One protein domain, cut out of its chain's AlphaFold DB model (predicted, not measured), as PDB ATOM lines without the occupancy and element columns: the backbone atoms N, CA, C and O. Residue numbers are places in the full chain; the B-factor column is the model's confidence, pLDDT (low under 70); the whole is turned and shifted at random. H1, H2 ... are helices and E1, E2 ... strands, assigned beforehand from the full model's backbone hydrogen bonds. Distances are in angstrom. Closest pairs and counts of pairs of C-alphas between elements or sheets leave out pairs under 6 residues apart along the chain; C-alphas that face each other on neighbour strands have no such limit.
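Overview. This is residues 463 to 647 of the 657 residues of an uncharacterized protein of Candidatus Melainabacteria bacterium (UniProt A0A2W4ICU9). A strongly twisted four-stranded sheet, E1 to E4, makes one end of the domain, with H1 and H2 on one face of it; a group of helices, H3, H4 and H5, fills the middle, and a small two-stranded hairpin, E5 and E6, lies at the far end between H5 and the long helix H6. H6 packs on H4 with its residues 633 to 640, along the outside, and residues 642 to 647, of which 642 belongs to H6, stick out as a short tail. The printed part has 185 residues, with six named helices and six named strands in the order H1 E1 E2 E3 E4 H2 H3 H4 H5 E5 E6 H6. The larger sheet runs E1 E2 E3 E4, antiparallel throughout, E5 and E6 are antiparallel too, and the class is mixed, helices and strands. The whole is compact, with a radius of gyration of the C-alphas of 17.6 A and spans of 51 by 42 by 25 A.

Arrangement. E1, residues 485 to 488, E2, residues 493 to 497, E3, residues 502 to 507, and E4, residues 512 to 518, form a meander, each strand the antiparallel neighbour of the one before. N 486 and O 495 of the hairpin E1 and E2 are 2.9 A apart, within hydrogen-bond range, as are N 496 and O 504 of E2 and E3 at 2.8 A, and N 505 and O 514 of E3 and E4 at 2.9 A. H2, residues 530 to 536, is on this sheet at a height of 9.1 A, over E3, and runs along the strands, at 7 degrees to E3 on the local plane. H1, residues 474 to 482, is on the same face as H2 at a height of 7.7 A, but over none of the strands, only just, with 2 of its 9 C-alphas falling on E1. H3, residues 549 to 562, only grazes the sheet, with its residues 549 to 552. H5, residues 582 to 599, touches H3 with its residues 584 to 592 alone; they are about perpendicular at 76 degrees, and the closest C-alphas, of Leu 557 and Ile 588, are 6.1 A apart. H5 also touches H1, at a shallow tilt of 25 degrees, opposite ways, with the C-alphas of Asp 482 and Val 587 closest at 6.6 A. H4, residues 574 to 580, touches H5 only at the corner, and touches H3 at a steep tilt of 54 degrees, with Phe 560 and Arg 574 closest at 4.4 A between C-alphas. H6, residues 623 to 642, touches H4 with its residues 633 to 640 alone, at a shallow tilt of 32 degrees, the same way; the closest C-alphas, of Ile 579 and His 640, are 5.7 A apart. H5 and H6 are apart, only just, at 8.2 A. E5, residues 610 to 612, and E6, residues 618 to 620, form a hairpin with N 611 and O 619 within hydrogen-bond range at 2.9 A. The closest C-alphas of H5 and E5, those of Gln 593 and Ile 611, are 6.6 A apart, while E5 and H6 are near each other. In H1 to H6 every O i to N i+4 pair is within hydrogen-bond range.

Along the chain. E4, the longest strand, measures 17.9 A from C-alpha 512 to C-alpha 518, and E3 15.9 A. H6 is 28.4 A long, H5 25.9 A and H3 19.9 A. H1 begins at C-alpha 474, (51.669, 138.891, 67.023). H5 ends at C-alpha 599, (54.172, 130.424, 48.127), and H6 ends at C-alpha 642, (73.096, 107.336, 72.220).

Size, cuts and confidence. The two C-alphas farthest apart, those of Gly 524 and Pro 604, are 55.2 A apart. The printed part has no cut. The links E4 to H2, H2 to H3 and H3 to H4 are long; in the first, residues 527 to 528 pair antiparallel with residues 513 to 514 of E4. The mean pLDDT of the printed part is 91.2, and it is under 70 at residues 463 to 466, 566 to 571 and 645 to 647.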
ATOM      1  N   MET A 463      59.067 142.018  61.362       65.19
ATOM      2  CA  MET A 463      59.742 141.367  62.488       65.19
ATOM      3  C   MET A 463      61.087 142.031  62.830       65.19
ATOM      4  O   MET A 463      61.671 141.702  63.861       65.19
ATOM      5  N   LEU A 464      61.599 142.934  61.984       56.66
ATOM      6  CA  LEU A 464      62.879 143.612  62.207       56.66
ATOM      7  C   LEU A 464      62.727 144.758  63.220       56.66
ATOM      8  O   LEU A 464      61.826 145.584  63.095       56.66
ATOM      9  N   GLY A 465      63.626 144.799  64.203       58.84
ATOM     10  CA  GLY A 465      63.734 145.850  65.221       58.84
ATOM     11  C   GLY A 465      63.224 145.463  66.604       58.84
ATOM     12  O   GLY A 465      63.828 145.881  67.577       58.84
ATOM     13  N   ASP A 466      62.190 144.617  66.698       65.94
ATOM     14  CA  ASP A 466      61.652 144.174  67.990       65.94
ATOM     15  C   ASP A 466      60.797 142.901  67.842       65.94
ATOM     16  O   ASP A 466      59.595 142.899  68.104       65.94
ATOM     17  N   MET A 467      61.402 141.767  67.441       83.19
ATOM     18  CA  MET A 467      60.679 140.478  67.361       83.19
ATOM     19  C   MET A 467      59.862 140.190  68.629       83.19
ATOM     20  O   MET A 467      58.769 139.637  68.536       83.19
ATOM     21  N   VAL A 468      60.382 140.593  69.792       84.19
ATOM     22  CA  VAL A 468      59.723 140.475  71.098       84.19
ATOM     23  C   VAL A 468      59.035 141.753  71.587       84.19
ATOM     24  O   VAL A 468      58.154 141.645  72.436       84.19
ATOM     25  N   GLY A 469      59.436 142.932  71.111       85.12
ATOM     26  CA  GLY A 469      59.042 144.217  71.686       85.12
ATOM     27  C   GLY A 469      57.589 144.623  71.405       85.12
ATOM     28  O   GLY A 469      56.831 143.894  70.746       85.12
ATOM     29  N   PRO A 470      57.162 145.791  71.919       85.62
ATOM     30  CA  PRO A 470      55.789 146.277  71.769       85.62
ATOM     31  C   PRO A 470      55.402 146.491  70.299       85.62
ATOM     32  O   PRO A 470      54.281 146.161  69.911       85.62
ATOM     33  N   GLU A 471      56.355 146.920  69.469       84.69
ATOM     34  CA  GLU A 471      56.166 147.135  68.029       84.69
ATOM     35  C   GLU A 471      56.180 145.835  67.205       84.69
ATOM     36  O   GLU A 471      55.847 145.841  66.020       84.69
ATOM     37  N   GLY A 472      56.532 144.699  67.821       85.38
ATOM     38  CA  GLY A 472      56.510 143.396  67.163       85.38
ATOM     39  C   GLY A 472      55.104 142.994  66.703       85.38
ATOM     40  O   GLY A 472      54.084 143.337  67.310       85.38
ATOM     41  N   THR A 473      55.016 142.204  65.638       88.38
ATOM     42  CA  THR A 473      53.745 141.585  65.244       88.38
ATOM     43  C   THR A 473      53.367 140.471  66.225       88.38
ATOM     44  O   THR A 473      54.179 139.980  67.017       88.38
ATOM     45  N   LYS A 474      52.099 140.041  66.211       90.69
ATOM     46  CA  LYS A 474      51.669 138.891  67.023       90.69
ATOM     47  C   LYS A 474      52.455 137.638  66.631       90.69
ATOM     48  O   LYS A 474      52.857 136.863  67.497       90.69
ATOM     49  N   GLU A 475      52.688 137.471  65.335       90.06
ATOM     50  CA  GLU A 475      53.452 136.384  64.745       90.06
ATOM     51  C   GLU A 475      54.920 136.437  65.180       90.06
ATOM     52  O   GLU A 475      55.441 135.414  65.625       90.06
ATOM     53  N   SER A 476      55.572 137.609  65.131       90.12
ATOM     54  CA  SER A 476      56.975 137.744  65.548       90.12
ATOM     55  C   SER A 476      57.154 137.459  67.036       90.12
ATOM     56  O   SER A 476      58.051 136.704  67.408       90.12
ATOM     57  N   ARG A 477      56.263 137.991  67.887       93.00
ATOM     58  CA  ARG A 477      56.312 137.753  69.336       93.00
ATOM     59  C   ARG A 477      56.077 136.296  69.675       93.00
ATOM     60  O   ARG A 477      56.753 135.757  70.547       93.00
ATOM     61  N   LYS A 478      55.143 135.643  68.976       94.75
ATOM     62  CA  LYS A 478      54.917 134.209  69.135       94.75
ATOM     63  C   LYS A 478      56.166 133.417  68.749       94.75
ATOM     64  O   LYS A 478      56.575 132.553  69.515       94.75
ATOM     65  N   LEU A 479      56.757 133.710  67.593       95.12
ATOM     66  CA  LEU A 479      57.968 133.042  67.125       95.12
ATOM     67  C   LEU A 479      59.115 133.214  68.128       95.12
ATOM     68  O   LEU A 479      59.738 132.237  68.524       95.12
ATOM     69  N   ALA A 480      59.337 134.433  68.614       94.88
ATOM     70  CA  ALA A 480      60.353 134.703  69.620       94.88
ATOM     71  C   ALA A 480      60.093 133.966  70.945       94.88
ATOM     72  O   ALA A 480      61.015 133.367  71.496       94.88
ATOM     73  N   ALA A 481      58.842 133.922  71.411       96.69
ATOM     74  CA  ALA A 481      58.452 133.146  72.587       96.69
ATOM     75  C   ALA A 481      58.669 131.637  72.400       96.69
ATOM     76  O   ALA A 481      59.158 130.966  73.313       96.69
ATOM     77  N   ASP A 482      58.358 131.104  71.217       97.31
ATOM     78  CA  ASP A 482      58.610 129.704  70.868       97.31
ATOM     79  C   ASP A 482      60.126 129.395  70.855       97.31
ATOM     80  O   ASP A 482      60.525 128.303  71.264       97.31
ATOM     81  N   MET A 483      60.966 130.378  70.493       97.50
ATOM     82  CA  MET A 483      62.437 130.351  70.596       97.50
ATOM     83  C   MET A 483      62.977 130.633  72.015       97.50
ATOM     84  O   MET A 483      64.187 130.662  72.216       97.50
ATOM     85  N   GLY A 484      62.113 130.845  73.014       97.06
ATOM     86  CA  GLY A 484      62.505 131.086  74.409       97.06
ATOM     87  C   GLY A 484      62.816 132.543  74.774       97.06
ATOM     88  O   GLY A 484      63.202 132.804  75.917       97.06
ATOM     89  N   TRP A 485      62.629 133.486  73.853       97.25
ATOM     90  CA  TRP A 485      62.788 134.918  74.101       97.25
ATOM     91  C   TRP A 485      61.497 135.568  74.577       97.25
ATOM     92  O   TRP A 485      60.397 135.186  74.191       97.25
ATOM     93  N   GLN A 486      61.629 136.626  75.366       96.06
ATOM     94  CA  GLN A 486      60.510 137.488  75.728       96.06
ATOM     95  C   GLN A 486      60.968 138.932  75.917       96.06
ATOM     96  O   GLN A 486      62.157 139.212  76.064       96.06
ATOM     97  N   TRP A 487      60.015 139.856  75.935       95.19
ATOM     98  CA  TRP A 487      60.285 141.255  76.236       95.19
ATOM     99  C   TRP A 487      60.297 141.504  77.741       95.19
ATOM    100  O   TRP A 487      59.385 141.095  78.462       95.19
ATOM    101  N   SER A 488      61.326 142.194  78.230       94.94
ATOM    102  CA  SER A 488      61.356 142.675  79.607       94.94
ATOM    103  C   SER A 488      60.774 144.080  79.680       94.94
ATOM    104  O   SER A 488      61.453 145.046  79.344       94.94
ATOM    105  N   GLU A 489      59.554 144.228  80.206       93.25
ATOM    106  CA  GLU A 489      58.955 145.557  80.412       93.25
ATOM    107  C   GLU A 489      59.793 146.457  81.326       93.25
ATOM    108  O   GLU A 489      59.840 147.670  81.136       93.25
ATOM    109  N   ARG A 490      60.492 145.860  82.298       94.06
ATOM    110  CA  ARG A 490      61.366 146.581  83.228       94.06
ATOM    111  C   ARG A 490      62.603 147.152  82.540       94.06
ATOM    112  O   ARG A 490      63.020 148.256  82.864       94.06
ATOM    113  N   LEU A 491      63.224 146.367  81.665       92.25
ATOM    114  CA  LEU A 491      64.503 146.717  81.043       92.25
ATOM    115  C   LEU A 491      64.349 147.276  79.626       92.25
ATOM    116  O   LEU A 491      65.347 147.703  79.055       92.25
ATOM    117  N   LYS A 492      63.130 147.243  79.072       92.62
ATOM    118  CA  LYS A 492      62.793 147.643  77.700       92.62
ATOM    119  C   LYS A 492      63.747 147.019  76.676       92.62
ATOM    120  O   LYS A 492      64.352 147.707  75.865       92.62
ATOM    121  N   THR A 493      63.937 145.706  76.790       91.75
ATOM    122  CA  THR A 493      64.907 144.945  75.991       91.75
ATOM    123  C   THR A 493      64.516 143.461  75.921       91.75
ATOM    124  O   THR A 493      63.833 142.967  76.836       91.75
ATOM    125  N   PRO A 494      64.942 142.724  74.881       93.69
ATOM    126  CA  PRO A 494      64.796 141.276  74.818       93.69
ATOM    127  C   PRO A 494      65.568 140.565  75.931       93.69
ATOM    128  O   PRO A 494      66.702 140.915  76.260       93.69
ATOM    129  N   VAL A 495      64.961 139.521  76.490       96.44
ATOM    130  CA  VAL A 495      65.611 138.607  77.430       96.44
ATOM    131  C   VAL A 495      65.338 137.159  77.041       96.44
ATOM    132  O   VAL A 495      64.227 136.809  76.638       96.44
ATOM    133  N   LEU A 496      66.349 136.313  77.188       97.31
ATOM    134  CA  LEU A 496      66.283 134.880  76.932       97.31
ATOM    135  C   LEU A 496      65.989 134.132  78.237       97.31
ATOM    136  O   LEU A 496      66.604 134.406  79.272       97.31
ATOM    137  N   GLN A 497      65.039 133.199  78.206       98.12
ATOM    138  CA  GLN A 497      64.689 132.374  79.360       98.12
ATOM    139  C   GLN A 497      65.586 131.127  79.441       98.12
ATOM    140  O   GLN A 497      65.718 130.379  78.471       98.12
ATOM    141  N   ASP A 498      66.158 130.859  80.615       97.75
ATOM    142  CA  ASP A 498      66.877 129.612  80.899       97.75
ATOM    143  C   ASP A 498      65.936 128.464  81.326       97.75
ATOM    144  O   ASP A 498      64.749 128.660  81.603       97.75
ATOM    145  N   LYS A 499      66.470 127.239  81.403       97.12
ATOM    146  CA  LYS A 499      65.742 126.017  81.808       97.12
ATOM    147  C   LYS A 499      65.115 126.100  83.208       97.12
ATOM    148  O   LYS A 499      64.174 125.368  83.498       97.12
ATOM    149  N   THR A 500      65.623 126.974  84.074       96.94
ATOM    150  CA  THR A 500      65.149 127.167  85.452       96.94
ATOM    151  C   THR A 500      64.146 128.316  85.587       96.94
ATOM    152  O   THR A 500      63.546 128.474  86.650       96.94
ATOM    153  N   GLY A 501      63.924 129.095  84.526       97.38
ATOM    154  CA  GLY A 501      63.065 130.278  84.530       97.38
ATOM    155  C   GLY A 501      63.789 131.585  84.878       97.38
ATOM    156  O   GLY A 501      63.124 132.594  85.121       97.38
ATOM    157  N   GLY A 502      65.123 131.591  84.919       97.94
ATOM    158  CA  GLY A 502      65.927 132.810  84.959       97.94
ATOM    159  C   GLY A 502      65.891 133.540  83.617       97.94
ATOM    160  O   GLY A 502      65.743 132.917  82.564       97.94
ATOM    161  N   LEU A 503      65.977 134.869  83.651       97.88
ATOM    162  CA  LEU A 503      65.938 135.733  82.471       97.88
ATOM    163  C   LEU A 503      67.292 136.388  82.262       97.88
ATOM    164  O   LEU A 503      67.871 136.906  83.217       97.88
ATOM    165  N   TRP A 504      67.766 136.406  81.021       97.81
ATOM    166  CA  TRP A 504      69.117 136.833  80.679       97.81
ATOM    167  C   TRP A 504      69.097 137.850  79.544       97.81
ATOM    168  O   TRP A 504      68.487 137.605  78.507       97.81
ATOM    169  N   ARG A 505      69.753 138.995  79.737       95.94
ATOM    170  CA  ARG A 505      69.942 140.026  78.707       95.94
ATOM    171  C   ARG A 505      71.357 139.925  78.158       95.94
ATOM    172  O   ARG A 505      72.286 139.818  78.954       95.94
ATOM    173  N   PHE A 506      71.534 140.027  76.847       94.38
ATOM    174  CA  PHE A 506      72.867 140.174  76.276       94.38
ATOM    175  C   PHE A 506      73.416 141.589  76.513       94.38
ATOM    176  O   PHE A 506      72.726 142.586  76.307       94.38
ATOM    177  N   ASP A 507      74.642 141.675  77.007       91.94
ATOM    178  CA  ASP A 507      75.427 142.896  77.142       91.94
ATOM    179  C   ASP A 507      76.431 142.931  75.989       91.94
ATOM    180  O   ASP A 507      77.435 142.214  76.003       91.94
ATOM    181  N   GLN A 508      76.120 143.734  74.972       84.00
ATOM    182  CA  GLN A 508      76.856 143.752  73.714       84.00
ATOM    183  C   GLN A 508      78.267 144.318  73.849       84.00
ATOM    184  O   GLN A 508      79.188 143.780  73.243       84.00
ATOM    185  N   GLU A 509      78.462 145.318  74.712       84.62
ATOM    186  CA  GLU A 509      79.788 145.879  75.001       84.62
ATOM    187  C   GLU A 509      80.728 144.829  75.602       84.62
ATOM    188  O   GLU A 509      81.944 144.890  75.435       84.62
ATOM    189  N   LYS A 510      80.163 143.865  76.334       89.25
ATOM    190  CA  LYS A 510      80.924 142.840  77.054       89.25
ATOM    191  C   LYS A 510      80.896 141.472  76.382       89.25
ATOM    192  O   LYS A 510      81.573 140.572  76.870       89.25
ATOM    193  N   GLY A 511      80.110 141.302  75.319       89.00
ATOM    194  CA  GLY A 511      79.939 140.024  74.633       89.00
ATOM    195  C   GLY A 511      79.400 138.903  75.535       89.00
ATOM    196  O   GLY A 511      79.772 137.747  75.357       89.00
ATOM    197  N   GLU A 512      78.570 139.220  76.535       94.75
ATOM    198  CA  GLU A 512      78.132 138.257  77.558       94.75
ATOM    199  C   GLU A 512      76.643 138.395  77.899       94.75
ATOM    200  O   GLU A 512      76.061 139.472  77.823       94.75
ATOM    201  N   PHE A 513      76.019 137.324  78.380       96.44
ATOM    202  CA  PHE A 513      74.681 137.366  78.959       96.44
ATOM    203  C   PHE A 513      74.732 137.696  80.447       96.44
ATOM    204  O   PHE A 513      75.489 137.103  81.217       96.44
ATOM    205  N   ARG A 514      73.862 138.603  80.887       97.38
ATOM    206  CA  ARG A 514      73.698 138.995  82.288       97.38
ATOM    207  C   ARG A 514      72.323 138.646  82.803       97.38
ATOM    208  O   ARG A 514      71.315 138.896  82.141       97.38
ATOM    209  N   TRP A 515      72.283 138.122  84.022       97.62
ATOM    210  CA  TRP A 515      71.019 137.850  84.688       97.62
ATOM    211  C   TRP A 515      70.225 139.149  84.866       97.62
ATOM    212  O   TRP A 515      70.702 140.137  85.424       97.62
ATOM    213  N   ALA A 516      68.995 139.122  84.376       96.75
ATOM    214  CA  ALA A 516      68.116 140.260  84.173       96.75
ATOM    215  C   ALA A 516      66.792 140.129  84.947       96.75
ATOM    216  O   ALA A 516      65.944 141.020  84.850       96.75
ATOM    217  N   GLY A 517      66.595 139.057  85.726       95.94
ATOM    218  CA  GLY A 517      65.407 138.813  86.550       95.94
ATOM    219  C   GLY A 517      64.885 137.374  86.464       95.94
ATOM    220  O   GLY A 517      65.582 136.471  86.011       95.94
ATOM    221  N   GLY A 518      63.641 137.152  86.891       95.94
ATOM    222  CA  GLY A 518      63.040 135.814  86.950       95.94
ATOM    223  C   GLY A 518      63.558 134.991  88.130       95.94
ATOM    224  O   GLY A 518      63.917 135.549  89.170       95.94
ATOM    225  N   LYS A 519      63.596 133.662  87.980       96.19
ATOM    226  CA  LYS A 519      64.149 132.784  89.019       96.19
ATOM    227  C   LYS A 519      65.654 133.031  89.148       96.19
ATOM    228  O   LYS A 519      66.365 133.121  88.148       96.19
ATOM    229  N   GLN A 520      66.140 133.176  90.377       94.88
ATOM    230  CA  GLN A 520      67.570 133.338  90.613       94.88
ATOM    231  C   GLN A 520      68.317 132.041  90.235       94.88
ATOM    232  O   GLN A 520      67.857 130.962  90.623       94.88
ATOM    233  N   PRO A 521      69.464 132.121  89.528       94.38
ATOM    234  CA  PRO A 521      70.276 130.953  89.206       94.38
ATOM    235  C   PRO A 521      70.760 130.265  90.483       94.38
ATOM    236  O   PRO A 521      71.315 130.911  91.375       94.38
ATOM    237  N   THR A 522      70.558 128.952  90.577       93.56
ATOM    238  CA  THR A 522      70.890 128.159  91.774       93.56
ATOM    239  C   THR A 522      72.391 128.018  92.008       93.56
ATOM    240  O   THR A 522      72.811 127.761  93.128       93.56
ATOM    241  N   ASP A 523      73.199 128.204  90.965       94.06
ATOM    242  CA  ASP A 523      74.662 128.164  91.026       94.06
ATOM    243  C   ASP A 523      75.309 129.524  91.330       94.06
ATOM    244  O   ASP A 523      76.532 129.639  91.358       94.06
ATOM    245  N   GLY A 524      74.504 130.573  91.535       94.94
ATOM    246  CA  GLY A 524      74.990 131.920  91.832       94.94
ATOM    247  C   GLY A 524      75.675 132.636  90.661       94.94
ATOM    248  O   GLY A 524      76.031 133.807  90.803       94.94
ATOM    249  N   ILE A 525      75.828 131.993  89.497       96.12
ATOM    250  CA  ILE A 525      76.442 132.604  88.316       96.12
ATOM    251  C   ILE A 525      75.458 133.619  87.730       96.12
ATOM    252  O   ILE A 525      74.302 133.297  87.475       96.12
ATOM    253  N   ARG A 526      75.910 134.862  87.525       96.88
ATOM    254  CA  ARG A 526      75.089 135.974  86.989       96.88
ATOM    255  C   ARG A 526      75.585 136.530  85.655       96.88
ATOM    256  O   ARG A 526      74.988 137.473  85.135       96.88
ATOM    257  N   ARG A 527      76.670 135.964  85.128       97.19
ATOM    258  CA  ARG A 527      77.301 136.320  83.855       97.19
ATOM    259  C   ARG A 527      77.623 135.027  83.122       97.19
ATOM    260  O   ARG A 527      78.194 134.132  83.742       97.19
ATOM    261  N   LEU A 528      77.222 134.927  81.864       95.62
ATOM    262  CA  LEU A 528      77.443 133.756  81.025       95.62
ATOM    263  C   LEU A 528      78.056 134.201  79.705       95.62
ATOM    264  O   LEU A 528      77.567 135.151  79.095       95.62
ATOM    265  N   ASP A 529      79.084 133.500  79.247       94.44
ATOM    266  CA  ASP A 529      79.472 133.587  77.841       94.44
ATOM    267  C   ASP A 529      78.349 132.998  76.942       94.44
ATOM    268  O   ASP A 529      77.432 132.327  77.446       94.44
ATOM    269  N   PRO A 530      78.351 133.259  75.622       91.88
ATOM    270  CA  PRO A 530      77.297 132.757  74.743       91.88
ATOM    271  C   PRO A 530      77.169 131.226  74.728       91.88
ATOM    272  O   PRO A 530      76.054 130.712  74.660       91.88
ATOM    273  N   GLU A 531      78.261 130.471  74.866       91.25
ATOM    274  CA  GLU A 531      78.194 129.004  74.936       91.25
ATOM    275  C   GLU A 531      77.474 128.539  76.210       91.25
ATOM    276  O   GLU A 531      76.567 127.709  76.159       91.25
ATOM    277  N   GLN A 532      77.817 129.125  77.358       94.25
ATOM    278  CA  GLN A 532      77.178 128.831  78.639       94.25
ATOM    279  C   GLN A 532      75.690 129.183  78.620       94.25
ATOM    280  O   GLN A 532      74.867 128.441  79.166       94.25
ATOM    281  N   MET A 533      75.328 130.309  77.998       96.38
ATOM    282  CA  MET A 533      73.926 130.671  77.836       96.38
ATOM    283  C   MET A 533      73.201 129.669  76.935       96.38
ATOM    284  O   MET A 533      72.077 129.296  77.260       96.38
ATOM    285  N   ARG A 534      73.827 129.174  75.859       94.44
ATOM    286  CA  ARG A 534      73.216 128.200  74.938       94.44
ATOM    287  C   ARG A 534      72.831 126.936  75.692       94.44
ATOM    288  O   ARG A 534      71.697 126.472  75.592       94.44
ATOM    289  N   ASP A 535      73.754 126.436  76.504       93.19
ATOM    290  CA  ASP A 535      73.575 125.202  77.264       93.19
ATOM    291  C   ASP A 535      72.533 125.367  78.391       93.19
ATOM    292  O   ASP A 535      71.829 124.414  78.749       93.19
ATOM    293  N   ARG A 536      72.382 126.584  78.938       95.62
ATOM    294  CA  ARG A 536      71.363 126.913  79.954       95.62
ATOM    295  C   ARG A 536      70.005 127.299  79.384       95.62
ATOM    296  O   ARG A 536      69.015 127.194  80.109       95.62
ATOM    297  N   ALA A 537      69.937 127.759  78.140       97.06
ATOM    298  CA  ALA A 537      68.720 128.277  77.538       97.06
ATOM    299  C   ALA A 537      67.606 127.222  77.539       97.06
ATOM    300  O   ALA A 537      67.833 126.030  77.319       97.06
ATOM    301  N   LYS A 538      66.370 127.669  77.782       97.12
ATOM    302  CA  LYS A 538      65.176 126.815  77.711       97.12
ATOM    303  C   LYS A 538      64.992 126.222  76.315       97.12
ATOM    304  O   LYS A 538      64.524 125.094  76.180       97.12
ATOM    305  N   VAL A 539      65.343 127.003  75.298       97.31
ATOM    306  CA  VAL A 539      65.448 126.584  73.905       97.31
ATOM    307  C   VAL A 539      66.864 126.949  73.459       97.31
ATOM    308  O   VAL A 539      67.131 128.130  73.228       97.31
ATOM    309  N   PRO A 540      67.795 125.980  73.425       95.19
ATOM    310  CA  PRO A 540      69.165 126.228  72.988       95.19
ATOM    311  C   PRO A 540      69.209 126.833  71.581       95.19
ATOM    312  O   PRO A 540      68.372 126.522  70.733       95.19
ATOM    313  N   SER A 541      70.174 127.706  71.317       92.19
ATOM    314  CA  SER A 541      70.512 128.074  69.937       92.19
ATOM    315  C   SER A 541      71.302 126.952  69.260       92.19
ATOM    316  O   SER A 541      71.858 126.092  69.943       92.19
ATOM    317  N   MET A 542      71.375 126.976  67.929       88.56
ATOM    318  CA  MET A 542      72.224 126.071  67.150       88.56
ATOM    319  C   MET A 542      73.712 126.251  67.484       88.56
ATOM    320  O   MET A 542      74.453 125.283  67.617       88.56
ATOM    321  N   ASN A 543      74.157 127.494  67.655       86.75
ATOM    322  CA  ASN A 543      75.553 127.836  67.919       86.75
ATOM    323  C   ASN A 543      75.655 128.948  68.976       86.75
ATOM    324  O   ASN A 543      74.674 129.257  69.647       86.75
ATOM    325  N   ALA A 544      76.855 129.496  69.176       85.50
ATOM    326  CA  ALA A 544      77.123 130.581  70.122       85.50
ATOM    327  C   ALA A 544      76.696 131.974  69.604       85.50
ATOM    328  O   ALA A 544      76.701 132.947  70.355       85.50
ATOM    329  N   TYR A 545      76.296 132.078  68.337       78.38
ATOM    330  CA  TYR A 545      75.931 133.323  67.676       78.38
ATOM    331  C   TYR A 545      74.417 133.588  67.815       78.38
ATOM    332  O   TYR A 545      73.623 133.312  66.922       78.38
ATOM    333  N   PHE A 546      73.975 134.044  68.996       81.44
ATOM    334  CA  PHE A 546      72.540 134.261  69.283       81.44
ATOM    335  C   PHE A 546      72.261 135.349  70.332       81.44
ATOM    336  O   PHE A 546      71.471 135.185  71.258       81.44
ATOM    337  N   PHE A 547      72.892 136.509  70.204       84.31
ATOM    338  CA  PHE A 547      72.722 137.607  71.163       84.31
ATOM    339  C   PHE A 547      71.367 138.334  71.082       84.31
ATOM    340  O   PHE A 547      71.000 139.049  72.016       84.31
ATOM    341  N   HIS A 548      70.609 138.139  70.000       89.75
ATOM    342  CA  HIS A 548      69.296 138.745  69.783       89.75
ATOM    343  C   HIS A 548      68.339 137.739  69.106       89.75
ATOM    344  O   HIS A 548      68.802 136.905  68.322       89.75
ATOM    345  N   PRO A 549      67.009 137.793  69.347       92.81
ATOM    346  CA  PRO A 549      66.052 136.865  68.731       92.81
ATOM    347  C   PRO A 549      66.072 136.860  67.195       92.81
ATOM    348  O   PRO A 549      65.827 135.820  66.592       92.81
ATOM    349  N   THR A 550      66.364 137.997  66.559       90.38
ATOM    350  CA  THR A 550      66.473 138.111  65.090       90.38
ATOM    351  C   THR A 550      67.657 137.326  64.544       90.38
ATOM    352  O   THR A 550      67.486 136.563  63.600       90.38
ATOM    353  N   GLU A 551      68.826 137.465  65.158       89.06
ATOM    354  CA  GLU A 551      70.049 136.746  64.793       89.06
ATOM    355  C   GLU A 551      69.870 135.245  65.032       89.06
ATOM    356  O   GLU A 551      70.087 134.446  64.131       89.06
ATOM    357  N   GLN A 552      69.335 134.851  66.200       93.94
ATOM    358  CA  GLN A 552      69.067 133.439  66.493       93.94
ATOM    359  C   GLN A 552      68.111 132.808  65.474       93.94
ATOM    360  O   GLN A 552      68.304 131.657  65.076       93.94
ATOM    361  N   HIS A 553      67.079 133.545  65.053       95.00
ATOM    362  CA  HIS A 553      66.167 133.097  64.009       95.00
ATOM    363  C   HIS A 553      66.855 132.995  62.647       95.00
ATOM    364  O   HIS A 553      66.721 131.961  62.005       95.00
ATOM    365  N   ALA A 554      67.551 134.047  62.202       92.75
ATOM    366  CA  ALA A 554      68.230 134.077  60.906       92.75
ATOM    367  C   ALA A 554      69.245 132.932  60.794       92.75
ATOM    368  O   ALA A 554      69.226 132.182  59.821       92.75
ATOM    369  N   GLU A 555      70.020 132.718  61.852       92.19
ATOM    370  CA  GLU A 555      71.020 131.663  61.943       92.19
ATOM    371  C   GLU A 555      70.402 130.260  61.947       92.19
ATOM    372  O   GLU A 555      70.810 129.379  61.189       92.19
ATOM    373  N   SER A 556      69.360 130.042  62.754       95.31
ATOM    374  CA  SER A 556      68.687 128.737  62.799       95.31
ATOM    375  C   SER A 556      67.932 128.447  61.495       95.31
ATOM    376  O   SER A 556      67.864 127.297  61.058       95.31
ATOM    377  N   LEU A 557      67.384 129.479  60.845       95.56
ATOM    378  CA  LEU A 557      66.753 129.370  59.532       95.56
ATOM    379  C   LEU A 557      67.782 129.041  58.446       95.56
ATOM    380  O   LEU A 557      67.503 128.181  57.611       95.56
ATOM    381  N   ALA A 558      68.966 129.658  58.481       94.06
ATOM    382  CA  ALA A 558      70.067 129.337  57.581       94.06
ATOM    383  C   ALA A 558      70.514 127.882  57.741       94.06
ATOM    384  O   ALA A 558      70.490 127.131  56.765       94.06
ATOM    385  N   GLY A 559      70.789 127.448  58.976       93.62
ATOM    386  CA  GLY A 559      71.111 126.054  59.292       93.62
ATOM    387  C   GLY A 559      70.062 125.068  58.771       93.62
ATOM    388  O   GLY A 559      70.398 124.061  58.149       93.62
ATOM    389  N   PHE A 560      68.774 125.377  58.951       96.19
ATOM    390  CA  PHE A 560      67.680 124.539  58.455       96.19
ATOM    391  C   PHE A 560      67.598 124.493  56.919       96.19
ATOM    392  O   PHE A 560      67.354 123.424  56.350       96.19
ATOM    393  N   ARG A 561      67.780 125.636  56.242       95.94
ATOM    394  CA  ARG A 561      67.615 125.770  54.785       95.94
ATOM    395  C   ARG A 561      68.804 125.287  53.967       95.94
ATOM    396  O   ARG A 561      68.565 124.826  52.859       95.94
ATOM    397  N   MET A 562      70.019 125.316  54.511       93.75
ATOM    398  CA  MET A 562      71.192 124.688  53.886       93.75
ATOM    399  C   MET A 562      71.051 123.164  53.746       93.75
ATOM    400  O   MET A 562      71.709 122.547  52.916       93.75
ATOM    401  N   GLY A 563      70.200 122.533  54.561       92.75
ATOM    402  CA  GLY A 563      70.067 121.079  54.577       92.75
ATOM    403  C   GLY A 563      71.223 120.381  55.296       92.75
ATOM    404  O   GLY A 563      71.836 120.943  56.200       92.75
ATOM    405  N   VAL A 564      71.461 119.116  54.954       89.75
ATOM    406  CA  VAL A 564      72.535 118.286  55.520       89.75
ATOM    407  C   VAL A 564      73.784 118.444  54.663       89.75
ATOM    408  O   VAL A 564      73.808 117.987  53.521       89.75
ATOM    409  N   THR A 565      74.828 119.062  55.212       78.75
ATOM    410  CA  THR A 565      76.061 119.368  54.461       78.75
ATOM    411  C   THR A 565      77.156 118.324  54.674       78.75
ATOM    412  O   THR A 565      78.165 118.328  53.973       78.75
ATOM    413  N   GLY A 566      76.979 117.426  55.652       69.12
ATOM    414  CA  GLY A 566      77.988 116.438  56.039       69.12
ATOM    415  C   GLY A 566      79.194 117.042  56.770       69.12
ATOM    416  O   GLY A 566      80.123 116.312  57.106       69.12
ATOM    417  N   GLN A 567      79.193 118.354  57.037       65.25
ATOM    418  CA  GLN A 567      80.236 119.008  57.818       65.25
ATOM    419  C   GLN A 567      79.922 118.886  59.309       65.25
ATOM    420  O   GLN A 567      79.031 119.544  59.846       65.25
ATOM    421  N   GLU A 568      80.673 118.029  59.994       55.88
ATOM    422  CA  GLU A 568      80.507 117.812  61.424       55.88
ATOM    423  C   GLU A 568      80.923 119.066  62.222       55.88
ATOM    424  O   GLU A 568      82.095 119.423  62.325       55.88
ATOM    425  N   ARG A 569      79.930 119.704  62.853       53.12
ATOM    426  CA  ARG A 569      80.022 120.468  64.116       53.12
ATOM    427  C   ARG A 569      80.502 121.931  64.120       53.12
ATOM    428  O   ARG A 569      80.243 122.581  65.128       53.12
ATOM    429  N   ASN A 570      81.103 122.499  63.069       52.88
ATOM    430  CA  ASN A 570      81.721 123.847  63.177       52.88
ATOM    431  C   ASN A 570      80.970 125.043  62.550       52.88
ATOM    432  O   ASN A 570      81.481 126.162  62.580       52.88
ATOM    433  N   GLY A 571      79.741 124.865  62.071       60.56
ATOM    434  CA  GLY A 571      78.893 126.015  61.707       60.56
ATOM    435  C   GLY A 571      77.385 125.768  61.756       60.56
ATOM    436  O   GLY A 571      76.618 126.715  61.667       60.56
ATOM    437  N   GLY A 572      76.955 124.527  62.002       73.12
ATOM    438  CA  GLY A 572      75.545 124.180  62.138       73.12
ATOM    439  C   GLY A 572      74.862 123.978  60.787       73.12
ATOM    440  O   GLY A 572      74.758 124.882  59.968       73.12
ATOM    441  N   ASP A 573      74.395 122.759  60.555       87.94
ATOM    442  CA  ASP A 573      73.545 122.381  59.429       87.94
ATOM    443  C   ASP A 573      72.192 121.867  59.957       87.94
ATOM    444  O   ASP A 573      71.937 121.861  61.169       87.94
ATOM    445  N   ARG A 574      71.306 121.403  59.070       93.62
ATOM    446  CA  ARG A 574      69.967 120.938  59.466       93.62
ATOM    447  C   ARG A 574      70.027 119.801  60.493       93.62
ATOM    448  O   ARG A 574      69.193 119.760  61.400       93.62
ATOM    449  N   ARG A 575      71.007 118.897  60.366       92.69
ATOM    450  CA  ARG A 575      71.232 117.791  61.311       92.69
ATOM    451  C   ARG A 575      71.694 118.323  62.664       92.69
ATOM    452  O   ARG A 575      71.129 117.945  63.684       92.69
ATOM    453  N   THR A 576      72.679 119.217  62.671       90.31
ATOM    454  CA  THR A 576      73.207 119.838  63.893       90.31
ATOM    455  C   THR A 576      72.098 120.563  64.651       90.31
ATOM    456  O   THR A 576      71.932 120.341  65.845       90.31
ATOM    457  N   LEU A 577      71.257 121.339  63.957       92.88
ATOM    458  CA  LEU A 577      70.098 121.992  64.566       92.88
ATOM    459  C   LEU A 577      69.127 120.977  65.194       92.88
ATOM    460  O   LEU A 577      68.648 121.198  66.305       92.88
ATOM    461  N   ALA A 578      68.847 119.868  64.503       94.19
ATOM    462  CA  ALA A 578      67.943 118.824  64.989       94.19
ATOM    463  C   ALA A 578      68.473 118.089  66.231       94.19
ATOM    464  O   ALA A 578      67.675 117.724  67.093       94.19
ATOM    465  N   ILE A 579      69.790 117.875  66.317       91.25
ATOM    466  CA  ILE A 579      70.459 117.177  67.424       91.25
ATOM    467  C   ILE A 579      70.681 118.123  68.607       91.25
ATOM    468  O   ILE A 579      70.277 117.814  69.725       91.25
ATOM    469  N   ASP A 580      71.294 119.282  68.372       89.69
ATOM    470  CA  ASP A 580      71.752 120.177  69.440       89.69
ATOM    471  C   ASP A 580      70.622 121.058  69.989       89.69
ATOM    472  O   ASP A 580      70.641 121.452  71.158       89.69
ATOM    473  N   SER A 581      69.597 121.345  69.176       93.62
ATOM    474  CA  SER A 581      68.399 122.055  69.627       93.62
ATOM    475  C   SER A 581      67.109 121.533  68.978       93.62
ATOM    476  O   SER A 581      66.471 122.231  68.179       93.62
ATOM    477  N   PRO A 582      66.623 120.342  69.386       94.75
ATOM    478  CA  PRO A 582      65.420 119.733  68.816       94.75
ATOM    479  C   PRO A 582      64.190 120.644  68.889       94.75
ATOM    480  O   PRO A 582      63.335 120.636  68.009       94.75
ATOM    481  N   LYS A 583      64.087 121.468  69.940       96.50
ATOM    482  CA  LYS A 583      62.977 122.411  70.073       96.50
ATOM    483  C   LYS A 583      63.102 123.598  69.117       96.50
ATOM    484  O   LYS A 583      62.089 123.978  68.540       96.50
ATOM    485  N   MET A 584      64.302 124.154  68.917       97.00
ATOM    486  CA  MET A 584      64.508 125.192  67.900       97.00
ATOM    487  C   MET A 584      64.239 124.639  66.498       97.00
ATOM    488  O   MET A 584      63.568 125.293  65.706       97.00
ATOM    489  N   TYR A 585      64.686 123.411  66.221       97.12
ATOM    490  CA  TYR A 585      64.428 122.720  64.960       97.12
ATOM    491  C   TYR A 585      62.939 122.696  64.598       97.12
ATOM    492  O   TYR A 585      62.565 123.131  63.512       97.12
ATOM    493  N   GLU A 586      62.071 122.252  65.513       97.81
ATOM    494  CA  GLU A 586      60.624 122.198  65.259       97.81
ATOM    495  C   GLU A 586      60.007 123.598  65.083       97.81
ATOM    496  O   GLU A 586      59.093 123.781  64.275       97.81
ATOM    497  N   VAL A 587      60.518 124.608  65.801       97.44
ATOM    498  CA  VAL A 587      60.072 126.006  65.658       97.44
ATOM    499  C   VAL A 587      60.394 126.542  64.266       97.44
ATOM    500  O   VAL A 587      59.503 127.063  63.590       97.44
ATOM    501  N   ILE A 588      61.635 126.368  63.809       97.50
ATOM    502  CA  ILE A 588      62.082 126.822  62.489       97.50
ATOM    503  C   ILE A 588      61.418 126.017  61.372       97.50
ATOM    504  O   ILE A 588      60.928 126.615  60.418       97.50
ATOM    505  N   LYS A 589      61.304 124.691  61.511       97.62
ATOM    506  CA  LYS A 589      60.590 123.824  60.560       97.62
ATOM    507  C   LYS A 589      59.148 124.288  60.361       97.62
ATOM    508  O   LYS A 589      58.690 124.408  59.227       97.62
ATOM    509  N   LYS A 590      58.438 124.598  61.451       97.38
ATOM    510  CA  LYS A 590      57.065 125.116  61.391       97.38
ATOM    511  C   LYS A 590      56.995 126.499  60.744       97.38
ATOM    512  O   LYS A 590      56.087 126.744  59.952       97.38
ATOM    513  N   TYR A 591      57.913 127.401  61.097       95.88
ATOM    514  CA  TYR A 591      57.981 128.728  60.488       95.88
ATOM    515  C   TYR A 591      58.219 128.636  58.979       95.88
ATOM    516  O   TYR A 591      57.450 129.206  58.209       95.88
ATOM    517  N   ASP A 592      59.242 127.890  58.559       96.62
ATOM    518  CA  ASP A 592      59.616 127.744  57.156       96.62
ATOM    519  C   ASP A 592      58.494 127.086  56.348       96.62
ATOM    520  O   ASP A 592      58.132 127.603  55.294       96.62
ATOM    521  N   GLN A 593      57.849 126.039  56.882       97.56
ATOM    522  CA  GLN A 593      56.689 125.430  56.227       97.56
ATOM    523  C   GLN A 593      55.547 126.436  56.038       97.56
ATOM    524  O   GLN A 593      54.976 126.509  54.958       97.56
ATOM    525  N   ALA A 594      55.260 127.278  57.036       94.62
ATOM    526  CA  ALA A 594      54.243 128.318  56.893       94.62
ATOM    527  C   ALA A 594      54.608 129.367  55.824       94.62
ATOM    528  O   ALA A 594      53.711 129.973  55.241       94.62
ATOM    529  N   GLN A 595      55.896 129.607  55.553       93.44
ATOM    530  CA  GLN A 595      56.309 130.457  54.433       93.44
ATOM    531  C   GLN A 595      56.217 129.716  53.092       93.44
ATOM    532  O   GLN A 595      55.755 130.299  52.112       93.44
ATOM    533  N   ILE A 596      56.597 128.434  53.041       95.75
ATOM    534  CA  ILE A 596      56.417 127.573  51.862       95.75
ATOM    535  C   ILE A 596      54.937 127.513  51.479       95.75
ATOM    536  O   ILE A 596      54.621 127.706  50.312       95.75
ATOM    537  N   ASP A 597      54.029 127.342  52.439       96.06
ATOM    538  CA  ASP A 597      52.584 127.256  52.203       96.06
ATOM    539  C   ASP A 597      51.983 128.576  51.692       96.06
ATOM    540  O   ASP A 597      50.978 128.564  50.987       96.06
ATOM    541  N   LYS A 598      52.594 129.733  51.988       92.94
ATOM    542  CA  LYS A 598      52.182 131.009  51.370       92.94
ATOM    543  C   LYS A 598      52.523 131.052  49.883       92.94
ATOM    544  O   LYS A 598      51.748 131.596  49.103       92.94
ATOM    545  N   LYS A 599      53.682 130.500  49.511       92.94
ATOM    546  CA  LYS A 599      54.172 130.424  48.127       92.94
ATOM    547  C   LYS A 599      53.467 129.325  47.329       92.94
ATOM    548  O   LYS A 599      53.084 129.517  46.182       92.94
ATOM    549  N   TYR A 600      53.252 128.183  47.968       95.12
ATOM    550  CA  TYR A 600      52.620 126.995  47.412       95.12
ATOM    551  C   TYR A 600      51.408 126.616  48.272       95.12
ATOM    552  O   TYR A 600      51.517 125.709  49.101       95.12
ATOM    553  N   PRO A 601      50.250 127.286  48.082       96.31
ATOM    554  CA  PRO A 601      49.064 127.063  48.898       96.31
ATOM    555  C   PRO A 601      48.711 125.577  49.017       96.31
ATOM    556  O   PRO A 601      48.724 124.889  47.981       96.31
ATOM    557  N   PRO A 602      48.366 125.096  50.230       97.44
ATOM    558  CA  PRO A 602      47.945 123.722  50.475       97.44
ATOM    559  C   PRO A 602      46.886 123.209  49.490       97.44
ATOM    560  O   PRO A 602      46.185 123.971  48.814       97.44
ATOM    561  N   GLY A 603      46.795 121.886  49.370       95.69
ATOM    562  CA  GLY A 603      45.756 121.223  48.588       95.69
ATOM    563  C   GLY A 603      44.346 121.451  49.154       95.69
ATOM    564  O   GLY A 603      44.191 121.985  50.255       95.69
ATOM    565  N   PRO A 604      43.294 121.029  48.426       96.81
ATOM    566  CA  PRO A 604      41.916 121.066  48.928       96.81
ATOM    567  C   PRO A 604      41.699 120.272  50.228       96.81
ATOM    568  O   PRO A 604      40.779 120.567  50.981       96.81
ATOM    569  N   ASP A 605      42.549 119.280  50.496       96.56
ATOM    570  CA  ASP A 605      42.587 118.470  51.722       96.56
ATOM    571  C   ASP A 605      43.306 119.164  52.896       96.56
ATOM    572  O   ASP A 605      43.433 118.595  53.983       96.56
ATOM    573  N   GLY A 606      43.798 120.388  52.683       96.62
ATOM    574  CA  GLY A 606      44.562 121.161  53.654       96.62
ATOM    575  C   GLY A 606      46.007 120.693  53.837       96.62
ATOM    576  O   GLY A 606      46.710 121.261  54.671       96.62
ATOM    577  N   GLN A 607      46.476 119.692  53.082       97.19
ATOM    578  CA  GLN A 607      47.856 119.219  53.184       97.19
ATOM    579  C   GLN A 607      48.811 120.134  52.408       97.19
ATOM    580  O   GLN A 607      48.469 120.589  51.308       97.19
ATOM    581  N   PRO A 608      50.025 120.399  52.928       97.94
ATOM    582  CA  PRO A 608      51.037 121.142  52.186       97.94
ATOM    583  C   PRO A 608      51.297 120.504  50.821       97.94
ATOM    584  O   PRO A 608      51.410 119.284  50.732       97.94
ATOM    585  N   LYS A 609      51.428 121.296  49.754       98.12
ATOM    586  CA  LYS A 609      51.813 120.756  48.433       98.12
ATOM    587  C   LYS A 609      53.311 120.532  48.315       98.12
ATOM    588  O   LYS A 609      53.750 119.603  47.645       98.12
ATOM    589  N   MET A 610      54.081 121.391  48.970       98.31
ATOM    590  CA  MET A 610      55.536 121.378  48.956       98.31
ATOM    591  C   MET A 610      56.055 121.319  50.391       98.31
ATOM    592  O   MET A 610      55.432 121.859  51.302       98.31
ATOM    593  N   ILE A 611      57.201 120.679  50.588       98.19
ATOM    594  CA  ILE A 611      57.903 120.573  51.874       98.19
ATOM    595  C   ILE A 611      59.401 120.790  51.663       98.19
ATOM    596  O   ILE A 611      59.906 120.639  50.549       98.19
ATOM    597  N   ARG A 612      60.140 121.114  52.729       97.88
ATOM    598  CA  ARG A 612      61.604 121.199  52.652       97.88
ATOM    599  C   ARG A 612      62.271 119.832  52.810       97.88
ATOM    600  O   ARG A 612      62.213 119.221  53.882       97.88
ATOM    601  N   GLY A 613      62.962 119.397  51.763       97.44
ATOM    602  CA  GLY A 613      63.806 118.206  51.725       97.44
ATOM    603  C   GLY A 613      65.038 118.302  52.628       97.44
ATOM    604  O   GLY A 613      65.429 119.383  53.071       97.44
ATOM    605  N   LEU A 614      65.654 117.152  52.918       96.50
ATOM    606  CA  LEU A 614      66.850 117.063  53.772       96.50
ATOM    607  C   LEU A 614      68.061 117.799  53.180       96.50
ATOM    608  O   LEU A 614      68.909 118.255  53.936       96.50
ATOM    609  N   ASP A 615      68.117 117.952  51.858       94.81
ATOM    610  CA  ASP A 615      69.137 118.708  51.123       94.81
ATOM    611  C   ASP A 615      68.841 120.216  51.059       94.81
ATOM    612  O   ASP A 615      69.423 120.928  50.250       94.81
ATOM    613  N   GLY A 616      67.873 120.692  51.846       95.19
ATOM    614  CA  GLY A 616      67.499 122.097  51.873       95.19
ATOM    615  C   GLY A 616      66.589 122.525  50.724       95.19
ATOM    616  O   GLY A 616      66.064 123.631  50.771       95.19
ATOM    617  N   LYS A 617      66.308 121.687  49.719       96.75
ATOM    618  CA  LYS A 617      65.450 122.077  48.587       96.75
ATOM    619  C   LYS A 617      63.967 122.025  48.933       96.75
ATOM    620  O   LYS A 617      63.530 121.231  49.763       96.75
ATOM    621  N   ILE A 618      63.164 122.837  48.249       97.12
ATOM    622  CA  ILE A 618      61.700 122.725  48.292       97.12
ATOM    623  C   ILE A 618      61.277 121.643  47.288       97.12
ATOM    624  O   ILE A 618      61.513 121.778  46.088       97.12
ATOM    625  N   ILE A 619      60.667 120.566  47.781       97.56
ATOM    626  CA  ILE A 619      60.272 119.378  47.009       97.56
ATOM    627  C   ILE A 619      58.778 119.090  47.177       97.56
ATOM    628  O   ILE A 619      58.137 119.598  48.095       97.56
ATOM    629  N   GLU A 620      58.214 118.270  46.292       98.12
ATOM    630  CA  GLU A 620      56.814 117.849  46.384       98.12
ATOM    631  C   GLU A 620      56.537 117.096  47.696       98.12
ATOM    632  O   GLU A 620      57.310 116.227  48.117       98.12
ATOM    633  N   ASN A 621      55.399 117.393  48.323       98.31
ATOM    634  CA  ASN A 621      54.920 116.689  49.504       98.31
ATOM    635  C   ASN A 621      54.228 115.363  49.143       98.31
ATOM    636  O   ASN A 621      53.011 115.208  49.279       98.31
ATOM    637  N   ASN A 622      55.008 114.375  48.717       97.75
ATOM    638  CA  ASN A 622      54.538 113.004  48.532       97.75
ATOM    639  C   ASN A 622      54.966 112.094  49.700       97.75
ATOM    640  O   ASN A 622      55.793 112.451  50.543       97.75
ATOM    641  N   GLU A 623      54.372 110.904  49.778       97.81
ATOM    642  CA  GLU A 623      54.587 109.992  50.905       97.81
ATOM    643  C   GLU A 623      56.026 109.469  50.999       97.81
ATOM    644  O   GLU A 623      56.554 109.326  52.102       97.81
ATOM    645  N   ALA A 624      56.692 109.246  49.863       98.19
ATOM    646  CA  ALA A 624      58.089 108.824  49.839       98.19
ATOM    647  C   ALA A 624      59.007 109.889  50.465       98.19
ATOM    648  O   ALA A 624      59.835 109.565  51.321       98.19
ATOM    649  N   ASN A 625      58.810 111.160  50.102       98.19
ATOM    650  CA  ASN A 625      59.576 112.280  50.645       98.19
ATOM    651  C   ASN A 625      59.327 112.464  52.147       98.19
ATOM    652  O   ASN A 625      60.291 112.573  52.908       98.19
ATOM    653  N   ARG A 626      58.060 112.424  52.595       98.06
ATOM    654  CA  ARG A 626      57.708 112.503  54.026       98.06
ATOM    655  C   ARG A 626      58.365 111.395  54.840       98.06
ATOM    656  O   ARG A 626      59.095 111.693  55.780       98.06
ATOM    657  N   ARG A 627      58.191 110.133  54.428       97.75
ATOM    658  CA  ARG A 627      58.783 108.977  55.120       97.75
ATOM    659  C   ARG A 627      60.304 109.073  55.181       97.75
ATOM    660  O   ARG A 627      60.893 108.716  56.198       97.75
ATOM    661  N   ASN A 628      60.960 109.552  54.119       97.69
ATOM    662  CA  ASN A 628      62.413 109.704  54.121       97.69
ATOM    663  C   ASN A 628      62.886 110.771  55.122       97.69
ATOM    664  O   ASN A 628      63.837 110.528  55.868       97.69
ATOM    665  N   ILE A 629      62.210 111.924  55.161       97.31
ATOM    666  CA  ILE A 629      62.492 112.996  56.123       97.31
ATOM    667  C   ILE A 629      62.254 112.495  57.550       97.31
ATOM    668  O   ILE A 629      63.169 112.547  58.364       97.31
ATOM    669  N   GLU A 630      61.072 111.946  57.836       97.06
ATOM    670  CA  GLU A 630      60.686 111.457  59.166       97.06
ATOM    671  C   GLU A 630      61.628 110.367  59.677       97.06
ATOM    672  O   GLU A 630      62.090 110.429  60.815       97.06
ATOM    673  N   ARG A 631      61.967 109.389  58.826       97.00
ATOM    674  CA  ARG A 631      62.918 108.327  59.168       97.00
ATOM    675  C   ARG A 631      64.284 108.903  59.524       97.00
ATOM    676  O   ARG A 631      64.876 108.468  60.504       97.00
ATOM    677  N   THR A 632      64.790 109.854  58.741       96.00
ATOM    678  CA  THR A 632      66.121 110.437  58.965       96.00
ATOM    679  C   THR A 632      66.141 111.313  60.217       96.00
ATOM    680  O   THR A 632      67.030 111.172  61.050       96.00
ATOM    681  N   GLU A 633      65.118 112.149  60.413       94.81
ATOM    682  CA  GLU A 633      64.948 112.947  61.635       94.81
ATOM    683  C   GLU A 633      64.824 112.056  62.883       94.81
ATOM    684  O   GLU A 633      65.337 112.401  63.947       94.81
ATOM    685  N   TYR A 634      64.169 110.896  62.765       94.12
ATOM    686  CA  TYR A 634      64.107 109.907  63.839       94.12
ATOM    687  C   TYR A 634      65.486 109.310  64.152       94.12
ATOM    688  O   TYR A 634      65.831 109.194  65.327       94.12
ATOM    689  N   GLN A 635      66.302 109.001  63.138       93.81
ATOM    690  CA  GLN A 635      67.676 108.529  63.359       93.81
ATOM    691  C   GLN A 635      68.531 109.572  64.085       93.81
ATOM    692  O   GLN A 635      69.182 109.230  65.065       93.81
ATOM    693  N   TRP A 636      68.458 110.852  63.711       93.00
ATOM    694  CA  TRP A 636      69.179 111.916  64.428       93.00
ATOM    695  C   TRP A 636      68.764 112.025  65.898       93.00
ATOM    696  O   TRP A 636      69.600 112.238  66.775       93.00
ATOM    697  N   LYS A 637      67.471 111.832  66.192       88.94
ATOM    698  CA  LYS A 637      66.966 111.788  67.572       88.94
ATOM    699  C   LYS A 637      67.535 110.593  68.344       88.94
ATOM    700  O   LYS A 637      67.854 110.744  69.518       88.94
ATOM    701  N   LEU A 638      67.682 109.428  67.708       89.62
ATOM    702  CA  LEU A 638      68.315 108.258  68.329       89.62
ATOM    703  C   LEU A 638      69.815 108.470  68.567       89.62
ATOM    704  O   LEU A 638      70.298 108.159  69.653       89.62
ATOM    705  N   GLU A 639      70.530 109.040  67.595       86.44
ATOM    706  CA  GLU A 639      71.952 109.386  67.715       86.44
ATOM    707  C   GLU A 639      72.190 110.293  68.928       86.44
ATOM    708  O   GLU A 639      73.028 109.978  69.775       86.44
ATOM    709  N   HIS A 640      71.369 111.339  69.083       84.00
ATOM    710  CA  HIS A 640      71.418 112.254  70.227       84.00
ATOM    711  C   HIS A 640      71.245 111.548  71.582       84.00
ATOM    712  O   HIS A 640      71.885 111.922  72.561       84.00
ATOM    713  N   LEU A 641      70.385 110.527  71.654       85.25
ATOM    714  CA  LEU A 641      70.167 109.751  72.881       85.25
ATOM    715  C   LEU A 641      71.301 108.756  73.164       85.25
ATOM    716  O   LEU A 641      71.479 108.347  74.311       85.25
ATOM    717  N   SER A 642      72.032 108.339  72.127       84.31
ATOM    718  CA  SER A 642      73.096 107.336  72.220       84.31
ATOM    719  C   SER A 642      74.473 107.919  72.531       84.31
ATOM    720  O   SER A 642      75.301 107.222  73.118       84.31
ATOM    721  N   GLU A 643      74.732 109.182  72.175       77.81
ATOM    722  CA  GLU A 643      75.981 109.844  72.538       77.81
ATOM    723  C   GLU A 643      75.959 110.144  74.045       77.81
ATOM    724  O   GLU A 643      75.148 110.960  74.495       77.81
ATOM    725  N   PRO A 644      76.824 109.510  74.867       74.31
ATOM    726  CA  PRO A 644      76.942 109.908  76.257       74.31
ATOM    727  C   PRO A 644      77.300 111.387  76.251       74.31
ATOM    728  O   PRO A 644      78.288 111.788  75.633       74.31
ATOM    729  N   HIS A 645      76.483 112.199  76.919       62.84
ATOM    730  CA  HIS A 645      76.764 113.613  77.102       62.84
ATOM    731  C   HIS A 645      77.990 113.728  78.009       62.84
ATOM    732  O   HIS A 645      77.875 113.919  79.215       62.84
ATOM    733  N   VAL A 646      79.179 113.518  77.443       63.00
ATOM    734  CA  VAL A 646      80.451 113.787  78.091       63.00
ATOM    735  C   VAL A 646      80.535 115.302  78.081       63.00
ATOM    736  O   VAL A 646      80.732 115.879  77.006       63.00
ATOM    737  N   PRO A 647      80.344 115.979  79.230       60.75
ATOM    738  CA  PRO A 647      80.534 117.415  79.273       60.75
ATOM    739  C   PRO A 647      81.963 117.632  78.795       60.75
ATOM    740  O   PRO A 647      82.891 117.087  79.403       60.75
TER     741      PRO A 647